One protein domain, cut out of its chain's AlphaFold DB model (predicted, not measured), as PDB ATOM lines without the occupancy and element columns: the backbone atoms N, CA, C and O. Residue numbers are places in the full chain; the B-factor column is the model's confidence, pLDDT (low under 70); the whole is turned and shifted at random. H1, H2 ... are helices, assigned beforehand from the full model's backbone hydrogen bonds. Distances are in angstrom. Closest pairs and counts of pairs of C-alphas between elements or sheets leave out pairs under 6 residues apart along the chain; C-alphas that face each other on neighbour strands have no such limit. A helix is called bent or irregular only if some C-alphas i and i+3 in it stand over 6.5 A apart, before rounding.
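What this domain is: This is residues 6 to 93 and 109 to 126 of the 143 residues of an uncharacterized protein of Ciona intestinalis (UniProt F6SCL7). Helices H3 and H4 form a helical hairpin at the core, with H2 crossing H4 on one side and H5 crossing the hairpin on the other. H1 packs on H5, and H6 lies toward the far end of the long axis, near H1 but touching no helix. The printed part has 106 residues with six named helices, H1 to H6 in order along it, and no named strand; the class is all helix. The whole is only just compact, close to loose, with a radius of gyration of the C-alphas of 15.2 A, and its outline is elongated, with spans of 50 by 28 by 23 A.

How they stand to each other: H1, residues 6 to 14, is apart from H2, residues 19 to 31. H4, residues 50 to 63, is the hub, touching H1, H2, H3 and H5. H1 and H4 only just touch, and only at their ends, with 3 pairs of C-alphas within 8 A; the closest are those of Leu 12 and Phe 50, 6.1 A. H2 touches H4 at a steep tilt of 57 degrees, the same way, and their closest C-alphas are those of Glu 26 and Val 59, 5.8 A. H3, residues 34 to 46, touches H4 at a shallow tilt of 19 degrees, opposite ways, as a hairpin; the closest C-alphas are those of Thr 44 and Ala 53, 5.8 A. H5, residues 76 to 88, is about perpendicular to H3 at 84 degrees and touches it, with the C-alphas of Leu 45 and Tyr 84 closest at 6.1 A; H3 touches H5 with residues 42 to 46 alone. With residues 77 to 81 alone H5 touches H1, and the closest C-alphas are those of Leu 12 and Thr 77, 5.4 A. H6, residues 109 to 124, is close to H1 but not clearly touching, with the C-alphas of Gly 6 and Leu 117 closest at 6.8 A. In H1, H3, H4, H5 and H6 every O i to N i+4 pair is within hydrogen-bond range; in H2 it is 7 of 9.

Where its parts are: H1 begins at C-alpha 6 (22.858, -25.650, 41.685). H2 measures 20.4 A from first to last C-alpha and is irregular, with C-alphas 20 and 23 being 7.4 A apart. H3 measures 18.4 A, H4 19.7 A and H5 18.1 A. H6, the longest by residues, measures 22.4 A and ends at C-alpha 124 (35.359, -22.852, 38.516).

The domain as a whole: The two C-alphas farthest apart are those of Ser 31 and Leu 126, 50.3 A. Residues 94 to 108 are not printed, and C-alphas 93 and 109 are 18.8 A apart across this cut. The link from H4 to H5, residues 64 to 75, is long. The mean pLDDT of the printed part is 78.4; residue 6 and residues 14 to 21, 89 to 93, 109 to 118 and 120 to 126 are under 70.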
ATOM      1  N   GLY A   6      23.314 -24.435  42.364       65.31
ATOM      2  CA  GLY A   6      22.858 -25.650  41.685       65.31
ATOM      3  C   GLY A   6      22.631 -26.841  42.626       65.31
ATOM      4  O   GLY A   6      21.702 -27.609  42.407       65.31
ATOM      5  N   GLU A   7      23.426 -26.972  43.693       74.44
ATOM      6  CA  GLU A   7      23.270 -28.041  44.695       74.44
ATOM      7  C   GLU A   7      22.009 -27.797  45.534       74.44
ATOM      8  O   GLU A   7      21.170 -28.682  45.663       74.44
ATOM      9  N   ILE A   8      21.814 -26.552  45.983       75.88
ATOM     10  CA  ILE A   8      20.641 -26.139  46.769       75.88
ATOM     11  C   ILE A   8      19.339 -26.334  45.983       75.88
ATOM     12  O   ILE A   8      18.342 -26.797  46.533       75.88
ATOM     13  N   TYR A   9      19.339 -25.998  44.690       75.75
ATOM     14  CA  TYR A   9      18.170 -26.195  43.836       75.75
ATOM     15  C   TYR A   9      17.812 -27.677  43.681       75.75
ATOM     16  O   TYR A   9      16.635 -28.026  43.753       75.75
ATOM     17  N   GLU A  10      18.799 -28.553  43.469       74.44
ATOM     18  CA  GLU A  10      18.535 -29.990  43.350       74.44
ATOM     19  C   GLU A  10      18.051 -30.581  44.685       74.44
ATOM     20  O   GLU A  10      17.086 -31.343  44.679       74.44
ATOM     21  N   GLU A  11      18.606 -30.170  45.828       78.94
ATOM     22  CA  GLU A  11      18.106 -30.581  47.152       78.94
ATOM     23  C   GLU A  11      16.640 -30.162  47.366       78.94
ATOM     24  O   GLU A  11      15.792 -30.996  47.682       78.94
ATOM     25  N   LEU A  12      16.296 -28.904  47.071       78.00
ATOM     26  CA  LEU A  12      14.924 -28.380  47.162       78.00
ATOM     27  C   LEU A  12      13.938 -28.991  46.152       78.00
ATOM     28  O   LEU A  12      12.724 -28.817  46.286       78.00
ATOM     29  N   LYS A  13      14.437 -29.624  45.090       74.56
ATOM     30  CA  LYS A  13      13.633 -30.222  44.017       74.56
ATOM     31  C   LYS A  13      13.252 -31.669  44.318       74.56
ATOM     32  O   LYS A  13      12.180 -32.095  43.894       74.56
ATOM     33  N   TYR A  14      14.116 -32.415  45.005       67.44
ATOM     34  CA  TYR A  14      13.859 -33.815  45.364       67.44
ATOM     35  C   TYR A  14      13.254 -33.997  46.752       67.44
ATOM     36  O   TYR A  14      12.896 -35.121  47.095       67.44
ATOM     37  N   ASP A  15      13.113 -32.928  47.533       63.56
ATOM     38  CA  ASP A  15      12.424 -32.988  48.816       63.56
ATOM     39  C   ASP A  15      10.907 -33.127  48.592       63.56
ATOM     40  O   ASP A  15      10.163 -32.158  48.393       63.56
ATOM     41  N   VAL A  16      10.462 -34.380  48.483       57.84
ATOM     42  CA  VAL A  16       9.067 -34.744  48.245       57.84
ATOM     43  C   VAL A  16       8.315 -34.688  49.569       57.84
ATOM     44  O   VAL A  16       8.729 -35.266  50.567       57.84
ATOM     45  N   TYR A  17       7.183 -33.989  49.536       57.47
ATOM     46  CA  TYR A  17       6.239 -33.824  50.635       57.47
ATOM     47  C   TYR A  17       5.983 -35.143  51.383       57.47
ATOM     48  O   TYR A  17       5.526 -36.114  50.777       57.47
ATOM     49  N   VAL A  18       6.237 -35.159  52.691       55.56
ATOM     50  CA  VAL A  18       5.775 -36.218  53.593       55.56
ATOM     51  C   VAL A  18       4.571 -35.640  54.336       55.56
ATOM     52  O   VAL A  18       4.685 -34.619  55.006       55.56
ATOM     53  N   GLU A  19       3.392 -36.240  54.156       57.59
ATOM     54  CA  GLU A  19       2.127 -35.732  54.717       57.59
ATOM     55  C   GLU A  19       2.096 -35.716  56.259       57.59
ATOM     56  O   GLU A  19       1.260 -35.023  56.839       57.59
ATOM     57  N   ASP A  20       3.023 -36.418  56.918       61.62
ATOM     58  CA  ASP A  20       3.006 -36.640  58.369       61.62
ATOM     59  C   ASP A  20       3.384 -35.407  59.218       61.62
ATOM     60  O   ASP A  20       2.904 -35.293  60.343       61.62
ATOM     61  N   GLU A  21       4.172 -34.447  58.711       67.06
ATOM     62  CA  GLU A  21       4.606 -33.265  59.497       67.06
ATOM     63  C   GLU A  21       3.660 -32.052  59.384       67.06
ATOM     64  O   GLU A  21       3.747 -31.093  60.155       67.06
ATOM     65  N   GLY A  22       2.718 -32.080  58.437       73.50
ATOM     66  CA  GLY A  22       1.823 -30.955  58.142       73.50
ATOM     67  C   GLY A  22       1.001 -30.435  59.335       73.50
ATOM     68  O   GLY A  22       0.961 -29.218  59.531       73.50
ATOM     69  N   PRO A  23       0.354 -31.297  60.149       83.12
ATOM     70  CA  PRO A  23      -0.552 -30.845  61.209       83.12
ATOM     71  C   PRO A  23       0.130 -30.122  62.378       83.12
ATOM     72  O   PRO A  23      -0.444 -29.187  62.938       83.12
ATOM     73  N   GLU A  24       1.338 -30.547  62.761       86.19
ATOM     74  CA  GLU A  24       2.091 -29.929  63.860       86.19
ATOM     75  C   GLU A  24       2.613 -28.550  63.445       86.19
ATOM     76  O   GLU A  24       2.360 -27.555  64.131       86.19
ATOM     77  N   VAL A  25       3.214 -28.469  62.253       88.81
ATOM     78  CA  VAL A  25       3.684 -27.208  61.664       88.81
ATOM     79  C   VAL A  25       2.522 -26.235  61.448       88.81
ATOM     80  O   VAL A  25       2.665 -25.035  61.679       88.81
ATOM     81  N   GLU A  26       1.344 -26.721  61.045       91.00
ATOM     82  CA  GLU A  26       0.152 -25.885  60.899       91.00
ATOM     83  C   GLU A  26      -0.313 -25.277  62.224       91.00
ATOM     84  O   GLU A  26      -0.639 -24.086  62.270       91.00
ATOM     85  N   ALA A  27      -0.337 -26.062  63.303       91.25
ATOM     86  CA  ALA A  27      -0.719 -25.568  64.622       91.25
ATOM     87  C   ALA A  27       0.251 -24.487  65.118       91.25
ATOM     88  O   ALA A  27      -0.192 -23.436  65.594       91.25
ATOM     89  N   GLU A  28       1.555 -24.716  64.950       92.56
ATOM     90  CA  GLU A  28       2.605 -23.773  65.325       92.56
ATOM     91  C   GLU A  28       2.485 -22.466  64.522       92.56
ATOM     92  O   GLU A  28       2.290 -21.391  65.095       92.56
ATOM     93  N   MET A  29       2.464 -22.555  63.190       92.75
ATOM     94  CA  MET A  29       2.408 -21.398  62.289       92.75
ATOM     95  C   MET A  29       1.123 -20.582  62.432       92.75
ATOM     96  O   MET A  29       1.128 -19.365  62.246       92.75
ATOM     97  N   ARG A  30      -0.001 -21.216  62.786       92.62
ATOM     98  CA  ARG A  30      -1.265 -20.506  63.024       92.62
ATOM     99  C   ARG A  30      -1.197 -19.599  64.253       92.62
ATOM    100  O   ARG A  30      -1.902 -18.588  64.278       92.62
ATOM    101  N   SER A  31      -0.379 -19.959  65.241       93.12
ATOM    102  CA  SER A  31      -0.171 -19.172  66.461       93.12
ATOM    103  C   SER A  31       0.796 -17.997  66.275       93.12
ATOM    104  O   SER A  31       0.764 -17.062  67.073       93.12
ATOM    105  N   MET A  32       1.599 -18.015  65.207       94.69
ATOM    106  CA  MET A  32       2.578 -16.976  64.901       94.69
ATOM    107  C   MET A  32       1.952 -15.751  64.220       94.69
ATOM    108  O   MET A  32       1.015 -15.830  63.408       94.69
ATOM    109  N   THR A  33       2.537 -14.590  64.502       94.12
ATOM    110  CA  THR A  33       2.387 -13.392  63.675       94.12
ATOM    111  C   THR A  33       3.068 -13.579  62.315       94.12
ATOM    112  O   THR A  33       3.852 -14.501  62.095       94.12
ATOM    113  N   LEU A  34       2.765 -12.689  61.370       90.25
ATOM    114  CA  LEU A  34       3.339 -12.738  60.025       90.25
ATOM    115  C   LEU A  34       4.868 -12.557  60.029       90.25
ATOM    116  O   LEU A  34       5.560 -13.231  59.265       90.25
ATOM    117  N   ASP A  35       5.391 -11.701  60.908       92.12
ATOM    118  CA  ASP A  35       6.832 -11.471  61.044       92.12
ATOM    119  C   ASP A  35       7.541 -12.690  61.649       92.12
ATOM    120  O   ASP A  35       8.579 -13.112  61.140       92.12
ATOM    121  N   GLU A  36       6.952 -13.309  62.677       94.38
ATOM    122  CA  GLU A  36       7.478 -14.529  63.306       94.38
ATOM    123  C   GLU A  36       7.495 -15.706  62.331       94.38
ATOM    124  O   GLU A  36       8.525 -16.356  62.173       94.38
ATOM    125  N   ALA A  37       6.396 -15.929  61.608       93.56
ATOM    126  CA  ALA A  37       6.315 -16.960  60.577       93.56
ATOM    127  C   ALA A  37       7.346 -16.735  59.458       93.56
ATOM    128  O   ALA A  37       8.002 -17.672  58.992       93.56
ATOM    129  N   SER A  38       7.526 -15.476  59.046       91.88
ATOM    130  CA  SER A  38       8.517 -15.102  58.039       91.88
ATOM    131  C   SER A  38       9.943 -15.351  58.520       91.88
ATOM    132  O   SER A  38      10.764 -15.837  57.743       91.88
ATOM    133  N   LEU A  39      10.251 -15.016  59.773       93.50
ATOM    134  CA  LEU A  39      11.561 -15.243  60.378       93.50
ATOM    135  C   LEU A  39      11.831 -16.737  60.588       93.50
ATOM    136  O   LEU A  39      12.943 -17.193  60.327       93.50
ATOM    137  N   CYS A  40      10.819 -17.497  61.001       94.88
ATOM    138  CA  CYS A  40      10.892 -18.944  61.170       94.88
ATOM    139  C   CYS A  40      11.287 -19.617  59.848       94.88
ATOM    140  O   CYS A  40      12.337 -20.251  59.782       94.88
ATOM    141  N   LEU A  41      10.550 -19.349  58.762       94.50
ATOM    142  CA  LEU A  41      10.863 -19.888  57.434       94.50
ATOM    143  C   LEU A  41      12.272 -19.501  56.953       94.50
ATOM    144  O   LEU A  41      12.977 -20.312  56.355       94.50
ATOM    145  N   GLN A  42      12.698 -18.257  57.198       93.44
ATOM    146  CA  GLN A  42      14.044 -17.798  56.834       93.44
ATOM    147  C   GLN A  42      15.130 -18.540  57.611       93.44
ATOM    148  O   GLN A  42      16.124 -18.953  57.019       93.44
ATOM    149  N   THR A  43      14.925 -18.731  58.912       93.62
ATOM    150  CA  THR A  43      15.857 -19.453  59.784       93.62
ATOM    151  C   THR A  43      15.982 -20.900  59.324       93.62
ATOM    152  O   THR A  43      17.085 -21.355  59.040       93.62
ATOM    153  N   THR A  44      14.852 -21.577  59.111       93.81
ATOM    154  CA  THR A  44      14.800 -22.951  58.601       93.81
ATOM    155  C   THR A  44      15.511 -23.093  57.248       93.81
ATOM    156  O   THR A  44      16.249 -24.055  57.029       93.81
ATOM    157  N   LEU A  45      15.355 -22.112  56.351       90.62
ATOM    158  CA  LEU A  45      16.064 -22.078  55.068       90.62
ATOM    159  C   LEU A  45      17.578 -21.903  55.221       90.62
ATOM    160  O   LEU A  45      18.340 -22.592  54.544       90.62
ATOM    161  N   VAL A  46      18.028 -20.991  56.084       88.81
ATOM    162  CA  VAL A  46      19.460 -20.738  56.326       88.81
ATOM    163  C   VAL A  46      20.127 -21.936  57.008       88.81
ATOM    164  O   VAL A  46      21.262 -22.277  56.674       88.81
ATOM    165  N   GLU A  47      19.404 -22.621  57.893       90.06
ATOM    166  CA  GLU A  47      19.812 -23.882  58.529       90.06
ATOM    167  C   GLU A  47      19.763 -25.087  57.578       90.06
ATOM    168  O   GLU A  47      20.234 -26.167  57.934       90.06
ATOM    169  N   ARG A  48      19.264 -24.897  56.346       87.12
ATOM    170  CA  ARG A  48      19.174 -25.913  55.283       87.12
ATOM    171  C   ARG A  48      18.274 -27.092  55.628       87.12
ATOM    172  O   ARG A  48      18.433 -28.181  55.080       87.12
ATOM    173  N   ASN A  49      17.293 -26.879  56.499       90.38
ATOM    174  CA  ASN A  49      16.226 -27.846  56.696       90.38
ATOM    175  C   ASN A  49      15.163 -27.644  55.604       90.38
ATOM    176  O   ASN A  49      14.098 -27.068  55.820       90.38
ATOM    177  N   PHE A  50      15.505 -28.061  54.384       88.69
ATOM    178  CA  PHE A  50      14.680 -27.869  53.190       88.69
ATOM    179  C   PHE A  50      13.339 -28.597  53.261       88.69
ATOM    180  O   PHE A  50      12.351 -28.099  52.715       88.69
ATOM    181  N   HIS A  51      13.288 -29.699  54.006       88.19
ATOM    182  CA  HIS A  51      12.071 -30.461  54.230       88.19
ATOM    183  C   HIS A  51      11.065 -29.627  55.013       88.19
ATOM    184  O   HIS A  51       9.980 -29.300  54.521       88.19
ATOM    185  N   LEU A  52      11.488 -29.164  56.191       90.31
ATOM    186  CA  LEU A  52      10.669 -28.325  57.048       90.31
ATOM    187  C   LEU A  52      10.305 -27.012  56.345       90.31
ATOM    188  O   LEU A  52       9.146 -26.612  56.374       90.31
ATOM    189  N   ALA A  53      11.236 -26.384  55.620       92.19
ATOM    190  CA  ALA A  53      10.953 -25.166  54.858       92.19
ATOM    191  C   ALA A  53       9.861 -25.374  53.789       92.19
ATOM    192  O   ALA A  53       9.037 -24.485  53.556       92.19
ATOM    193  N   ASN A  54       9.818 -26.546  53.147       90.88
ATOM    194  CA  ASN A  54       8.763 -26.907  52.201       90.88
ATOM    195  C   ASN A  54       7.400 -27.075  52.885       90.88
ATOM    196  O   ASN A  54       6.398 -26.579  52.359       90.88
ATOM    197  N   VAL A  55       7.354 -27.753  54.035       90.50
ATOM    198  CA  VAL A  55       6.122 -27.939  54.819       90.50
ATOM    199  C   VAL A  55       5.612 -26.590  55.327       90.50
ATOM    200  O   VAL A  55       4.459 -26.236  55.077       90.50
ATOM    201  N   GLN A  56       6.489 -25.790  55.934       92.25
ATOM    202  CA  GLN A  56       6.196 -24.441  56.417       92.25
ATOM    203  C   GLN A  56       5.661 -23.543  55.301       92.25
ATOM    204  O   GLN A  56       4.614 -22.924  55.467       92.25
ATOM    205  N   LEU A  57       6.320 -23.494  54.136       92.62
ATOM    206  CA  LEU A  57       5.844 -22.698  53.003       92.62
ATOM    207  C   LEU A  57       4.454 -23.142  52.545       92.62
ATOM    208  O   LEU A  57       3.604 -22.300  52.254       92.62
ATOM    209  N   ASN A  58       4.214 -24.452  52.476       90.44
ATOM    210  CA  ASN A  58       2.913 -24.969  52.081       90.44
ATOM    211  C   ASN A  58       1.829 -24.538  53.075       90.44
ATOM    212  O   ASN A  58       0.825 -23.959  52.670       90.44
ATOM    213  N   VAL A  59       2.059 -24.752  54.368       91.50
ATOM    214  CA  VAL A  59       1.164 -24.331  55.451       91.50
ATOM    215  C   VAL A  59       0.894 -22.827  55.391       91.50
ATOM    216  O   VAL A  59      -0.260 -22.400  55.433       91.50
ATOM    217  N   LEU A  60       1.937 -22.013  55.226       92.12
ATOM    218  CA  LEU A  60       1.821 -20.557  55.200       92.12
ATOM    219  C   LEU A  60       0.977 -20.067  54.027       92.12
ATOM    220  O   LEU A  60       0.109 -19.227  54.240       92.12
ATOM    221  N   ARG A  61       1.127 -20.645  52.830       90.88
ATOM    222  CA  ARG A  61       0.284 -20.310  51.665       90.88
ATOM    223  C   ARG A  61      -1.200 -20.614  51.878       90.88
ATOM    224  O   ARG A  61      -2.047 -19.935  51.305       90.88
ATOM    225  N   HIS A  62      -1.524 -21.617  52.696       88.62
ATOM    226  CA  HIS A  62      -2.909 -21.955  53.034       88.62
ATOM    227  C   HIS A  62      -3.464 -21.065  54.156       88.62
ATOM    228  O   HIS A  62      -4.596 -20.593  54.071       88.62
ATOM    229  N   LEU A  63      -2.676 -20.810  55.207       89.12
ATOM    230  CA  LEU A  63      -3.091 -19.995  56.357       89.12
ATOM    231  C   LEU A  63      -3.110 -18.491  56.060       89.12
ATOM    232  O   LEU A  63      -3.822 -17.732  56.731       89.12
ATOM    233  N   ARG A  64      -2.281 -18.055  55.113       85.62
ATOM    234  CA  ARG A  64      -2.052 -16.665  54.725       85.62
ATOM    235  C   ARG A  64      -2.069 -16.600  53.193       85.62
ATOM    236  O   ARG A  64      -1.031 -16.719  52.554       85.62
ATOM    237  N   PRO A  65      -3.250 -16.418  52.580       76.50
ATOM    238  CA  PRO A  65      -3.379 -16.335  51.124       76.50
ATOM    239  C   PRO A  65      -2.886 -14.988  50.561       76.50
ATOM    240  O   PRO A  65      -3.260 -14.591  49.454       76.50
ATOM    241  N   ASP A  66      -2.102 -14.233  51.332       76.81
ATOM    242  CA  ASP A  66      -1.476 -13.013  50.862       76.81
ATOM    243  C   ASP A  66      -0.269 -13.338  49.973       76.81
ATOM    244  O   ASP A  66       0.309 -14.421  49.992       76.81
ATOM    245  N   ARG A  67       0.130 -12.375  49.138       78.88
ATOM    246  CA  ARG A  67       1.224 -12.590  48.176       78.88
ATOM    247  C   ARG A  67       2.602 -12.758  48.820       78.88
ATOM    248  O   ARG A  67       3.562 -12.980  48.087       78.88
ATOM    249  N   LEU A  68       2.724 -12.634  50.143       84.31
ATOM    250  CA  LEU A  68       4.010 -12.663  50.832       84.31
ATOM    251  C   LEU A  68       4.730 -14.001  50.637       84.31
ATOM    252  O   LEU A  68       5.923 -14.008  50.348       84.31
ATOM    253  N   PHE A  69       3.993 -15.112  50.717       88.56
ATOM    254  CA  PHE A  69       4.528 -16.470  50.564       88.56
ATOM    255  C   PHE A  69       4.310 -17.058  49.157       88.56
ATOM    256  O   PHE A  69       4.628 -18.222  48.898       88.56
ATOM    257  N   GLY A  70       3.797 -16.251  48.225       84.25
ATOM    258  CA  GLY A  70       3.334 -16.704  46.913       84.25
ATOM    259  C   GLY A  70       2.006 -17.460  46.985       84.25
ATOM    260  O   GLY A  70       1.411 -17.614  48.048       84.25
ATOM    261  N   PHE A  71       1.533 -17.927  45.837       83.69
ATOM    262  CA  PHE A  71       0.288 -18.680  45.735       83.69
ATOM    263  C   PHE A  71       0.517 -20.194  45.869       83.69
ATOM    264  O   PHE A  71       1.625 -20.674  45.608       83.69
ATOM    265  N   PRO A  72      -0.507 -20.979  46.254       82.00
ATOM    266  CA  PRO A  72      -0.421 -22.440  46.299       82.00
ATOM    267  C   PRO A  72       0.055 -23.076  44.983       82.00
ATOM    268  O   PRO A  72       0.766 -24.078  45.014       82.00
ATOM    269  N   GLU A  73      -0.279 -22.473  43.839       81.00
ATOM    270  CA  GLU A  73       0.082 -22.951  42.501       81.00
ATOM    271  C   GLU A  73       1.529 -22.613  42.101       81.00
ATOM    272  O   GLU A  73       2.064 -23.197  41.156       81.00
ATOM    273  N   ASP A  74       2.180 -21.681  42.805       82.69
ATOM    274  CA  ASP A  74       3.548 -21.270  42.498       82.69
ATOM    275  C   ASP A  74       4.551 -22.376  42.858       82.69
ATOM    276  O   ASP A  74       4.431 -23.061  43.876       82.69
ATOM    277  N   SER A  75       5.628 -22.502  42.079       84.62
ATOM    278  CA  SER A  75       6.700 -23.461  42.379       84.62
ATOM    279  C   SER A  75       7.333 -23.188  43.753       84.62
ATOM    280  O   SER A  75       7.940 -22.134  43.975       84.62
ATOM    281  N   LYS A  76       7.208 -24.159  44.670       86.50
ATOM    282  CA  LYS A  76       7.820 -24.126  46.012       86.50
ATOM    283  C   LYS A  76       9.341 -24.056  45.921       86.50
ATOM    284  O   LYS A  76       9.943 -23.153  46.493       86.50
ATOM    285  N   THR A  77       9.939 -24.929  45.111       85.00
ATOM    286  CA  THR A  77      11.384 -24.966  44.847       85.00
ATOM    287  C   THR A  77      11.898 -23.606  44.380       85.00
ATOM    288  O   THR A  77      12.885 -23.115  44.921       85.00
ATOM    289  N   ASN A  78      11.205 -22.942  43.448       82.75
ATOM    290  CA  ASN A  78      11.627 -21.624  42.962       82.75
ATOM    291  C   ASN A  78      11.547 -20.556  44.056       82.75
ATOM    292  O   ASN A  78      12.478 -19.766  44.201       82.75
ATOM    293  N   TYR A  79      10.455 -20.538  44.827       87.75
ATOM    294  CA  TYR A  79      10.285 -19.588  45.925       87.75
ATOM    295  C   TYR A  79      11.388 -19.756  46.977       87.75
ATOM    296  O   TYR A  79      12.065 -18.786  47.319       87.75
ATOM    297  N   LEU A  80      11.609 -20.984  47.454       89.44
ATOM    298  CA  LEU A  80      12.591 -21.287  48.496       89.44
ATOM    299  C   LEU A  80      14.023 -21.051  48.015       89.44
ATOM    300  O   LEU A  80      14.805 -20.445  48.741       89.44
ATOM    301  N   THR A  81      14.346 -21.429  46.773       84.31
ATOM    302  CA  THR A  81      15.665 -21.164  46.173       84.31
ATOM    303  C   THR A  81      15.920 -19.663  46.108       84.31
ATOM    304  O   THR A  81      16.956 -19.183  46.563       84.31
ATOM    305  N   HIS A  82      14.959 -18.893  45.593       82.50
ATOM    306  CA  HIS A  82      15.079 -17.441  45.514       82.50
ATOM    307  C   HIS A  82      15.200 -16.804  46.902       82.50
ATOM    308  O   HIS A  82      16.010 -15.898  47.098       82.50
ATOM    309  N   ARG A  83      14.436 -17.287  47.885       86.56
ATOM    310  CA  ARG A  83      14.487 -16.755  49.247       86.56
ATOM    311  C   ARG A  83      15.814 -17.068  49.930       86.56
ATOM    312  O   ARG A  83      16.406 -16.167  50.509       86.56
ATOM    313  N   TYR A  84      16.307 -18.295  49.804       86.19
ATOM    314  CA  TYR A  84      17.625 -18.688  50.296       86.19
ATOM    315  C   TYR A  84      18.728 -17.818  49.689       86.19
ATOM    316  O   TYR A  84      19.599 -17.335  50.409       86.19
ATOM    317  N   LEU A  85      18.658 -17.547  48.382       79.06
ATOM    318  CA  LEU A  85      19.587 -16.631  47.726       79.06
ATOM    319  C   LEU A  85      19.536 -15.238  48.348       79.06
ATOM    320  O   LEU A  85      20.566 -14.734  48.767       79.06
ATOM    321  N   GLN A  86      18.354 -14.637  48.477       80.75
ATOM    322  CA  GLN A  86      18.224 -13.314  49.095       80.75
ATOM    323  C   GLN A  86      18.832 -13.251  50.503       80.75
ATOM    324  O   GLN A  86      19.475 -12.263  50.829       80.75
ATOM    325  N   LEU A  87      18.653 -14.297  51.313       82.25
ATOM    326  CA  LEU A  87      19.154 -14.352  52.691       82.25
ATOM    327  C   LEU A  87      20.669 -14.563  52.785       82.25
ATOM    328  O   LEU A  87      21.284 -14.184  53.774       82.25
ATOM    329  N   THR A  88      21.266 -15.208  51.785       74.38
ATOM    330  CA  THR A  88      22.689 -15.590  51.799       74.38
ATOM    331  C   THR A  88      23.560 -14.703  50.914       74.38
ATOM    332  O   THR A  88      24.786 -14.816  50.952       74.38
ATOM    333  N   MET A  89      22.953 -13.813  50.124       66.56
ATOM    334  CA  MET A  89      23.637 -12.943  49.164       66.56
ATOM    335  C   MET A  89      23.944 -11.526  49.678       66.56
ATOM    336  O   MET A  89      24.355 -10.695  48.869       66.56
ATOM    337  N   ASP A  90      23.848 -11.250  50.985       50.41
ATOM    338  CA  ASP A  90      24.181  -9.924  51.548       50.41
ATOM    339  C   ASP A  90      25.616  -9.438  51.226       50.41
ATOM    340  O   ASP A  90      25.878  -8.242  51.306       50.41
ATOM    341  N   ASP A  91      26.521 -10.310  50.751       45.31
ATOM    342  CA  ASP A  91      27.905  -9.939  50.404       45.31
ATOM    343  C   ASP A  91      28.306 -10.058  48.918       45.31
ATOM    344  O   ASP A  91      29.435  -9.695  48.573       45.31
ATOM    345  N   LYS A  92      27.461 -10.556  47.996       41.41
ATOM    346  CA  LYS A  92      27.874 -10.720  46.579       41.41
ATOM    347  C   LYS A  92      26.762 -10.424  45.577       41.41
ATOM    348  O   LYS A  92      25.854 -11.212  45.347       41.41
ATOM    349  N   CYS A  93      26.917  -9.276  44.926       38.19
ATOM    350  CA  CYS A  93      26.057  -8.742  43.880       38.19
ATOM    351  C   CYS A  93      26.089  -9.628  42.617       38.19
ATOM    352  O   CYS A  93      27.083  -9.630  41.890       38.19
ATOM    353  N   CYS A 109      13.680 -18.408  31.355       55.62
ATOM    354  CA  CYS A 109      14.255 -18.158  32.670       55.62
ATOM    355  C   CYS A 109      14.980 -19.398  33.197       55.62
ATOM    356  O   CYS A 109      16.092 -19.261  33.693       55.62
ATOM    357  N   ASN A 110      14.424 -20.601  33.007       54.34
ATOM    358  CA  ASN A 110      15.124 -21.842  33.343       54.34
ATOM    359  C   ASN A 110      16.377 -22.027  32.481       54.34
ATOM    360  O   ASN A 110      17.418 -22.375  33.018       54.34
ATOM    361  N   LYS A 111      16.321 -21.722  31.176       63.88
ATOM    362  CA  LYS A 111      17.505 -21.741  30.300       63.88
ATOM    363  C   LYS A 111      18.532 -20.676  30.668       63.88
ATOM    364  O   LYS A 111      19.721 -20.941  30.608       63.88
ATOM    365  N   LEU A 112      18.108 -19.479  31.058       63.84
ATOM    366  CA  LEU A 112      19.010 -18.424  31.524       63.84
ATOM    367  C   LEU A 112      19.662 -18.809  32.853       63.84
ATOM    368  O   LEU A 112      20.844 -18.544  33.047       63.84
ATOM    369  N   MET A 113      18.919 -19.477  33.737       62.16
ATOM    370  CA  MET A 113      19.449 -20.068  34.963       62.16
ATOM    371  C   MET A 113      20.444 -21.190  34.646       62.16
ATOM    372  O   MET A 113      21.542 -21.191  35.191       62.16
ATOM    373  N   GLU A 114      20.114 -22.082  33.713       61.94
ATOM    374  CA  GLU A 114      20.987 -23.159  33.240       61.94
ATOM    375  C   GLU A 114      22.284 -22.610  32.629       61.94
ATOM    376  O   GLU A 114      23.372 -23.056  32.981       61.94
ATOM    377  N   VAL A 115      22.193 -21.576  31.792       69.81
ATOM    378  CA  VAL A 115      23.353 -20.889  31.212       69.81
ATOM    379  C   VAL A 115      24.190 -20.211  32.299       69.81
ATOM    380  O   VAL A 115      25.412 -20.331  32.281       69.81
ATOM    381  N   ASN A 116      23.573 -19.548  33.282       62.41
ATOM    382  CA  ASN A 116      24.313 -18.953  34.400       62.41
ATOM    383  C   ASN A 116      25.043 -20.014  35.235       62.41
ATOM    384  O   ASN A 116      26.204 -19.816  35.593       62.41
ATOM    385  N   LEU A 117      24.404 -21.156  35.496       61.94
ATOM    386  CA  LEU A 117      25.022 -22.292  36.185       61.94
ATOM    387  C   LEU A 117      26.201 -22.865  35.385       61.94
ATOM    388  O   LEU A 117      27.248 -23.149  35.966       61.94
ATOM    389  N   GLN A 118      26.064 -22.990  34.061       68.94
ATOM    390  CA  GLN A 118      27.130 -23.453  33.165       68.94
ATOM    391  C   GLN A 118      28.308 -22.473  33.095       68.94
ATOM    392  O   GLN A 118      29.463 -22.894  33.049       68.94
ATOM    393  N   ILE A 119      28.051 -21.165  33.115       70.38
ATOM    394  CA  ILE A 119      29.110 -20.148  33.153       70.38
ATOM    395  C   ILE A 119      29.849 -20.216  34.490       70.38
ATOM    396  O   ILE A 119      31.075 -20.252  34.508       70.38
ATOM    397  N   GLN A 120      29.128 -20.302  35.610       60.00
ATOM    398  CA  GLN A 120      29.741 -20.422  36.934       60.00
ATOM    399  C   GLN A 120      30.564 -21.706  37.088       60.00
ATOM    400  O   GLN A 120      31.648 -21.669  37.668       60.00
ATOM    401  N   SER A 121      30.093 -22.839  36.558       58.69
ATOM    402  CA  SER A 121      30.860 -24.090  36.571       58.69
ATOM    403  C   SER A 121      32.092 -24.025  35.663       58.69
ATOM    404  O   SER A 121      33.152 -24.516  36.042       58.69
ATOM    405  N   SER A 122      31.990 -23.354  34.512       66.94
ATOM    406  CA  SER A 122      33.119 -23.130  33.598       66.94
ATOM    407  C   SER A 122      34.168 -22.187  34.189       66.94
ATOM    408  O   SER A 122      35.361 -22.385  33.988       66.94
ATOM    409  N   LEU A 123      33.744 -21.186  34.961       61.31
ATOM    410  CA  LEU A 123      34.643 -20.295  35.692       61.31
ATOM    411  C   LEU A 123      35.349 -21.018  36.851       61.31
ATOM    412  O   LEU A 123      36.522 -20.761  37.083       61.31
ATOM    413  N   LYS A 124      34.704 -21.993  37.508       57.88
ATOM    414  CA  LYS A 124      35.359 -22.852  38.516       57.88
ATOM    415  C   LYS A 124      36.481 -23.733  37.946       57.88
ATOM    416  O   LYS A 124      37.368 -24.120  38.697       57.88
ATOM    417  N   LEU A 125      36.483 -24.033  36.642       47.19
ATOM    418  CA  LEU A 125      37.622 -24.686  35.970       47.19
ATOM    419  C   LEU A 125      38.830 -23.744  35.798       47.19
ATOM    420  O   LEU A 125      39.930 -24.223  35.539       47.19
ATOM    421  N   LEU A 126      38.637 -22.428  35.946       45.09
ATOM    422  CA  LEU A 126      39.692 -21.412  35.876       45.09
ATOM    423  C   LEU A 126      40.232 -21.007  37.261       45.09
ATOM    424  O   LEU A 126      41.252 -20.330  37.317       45.09
TER     425      LEU A 126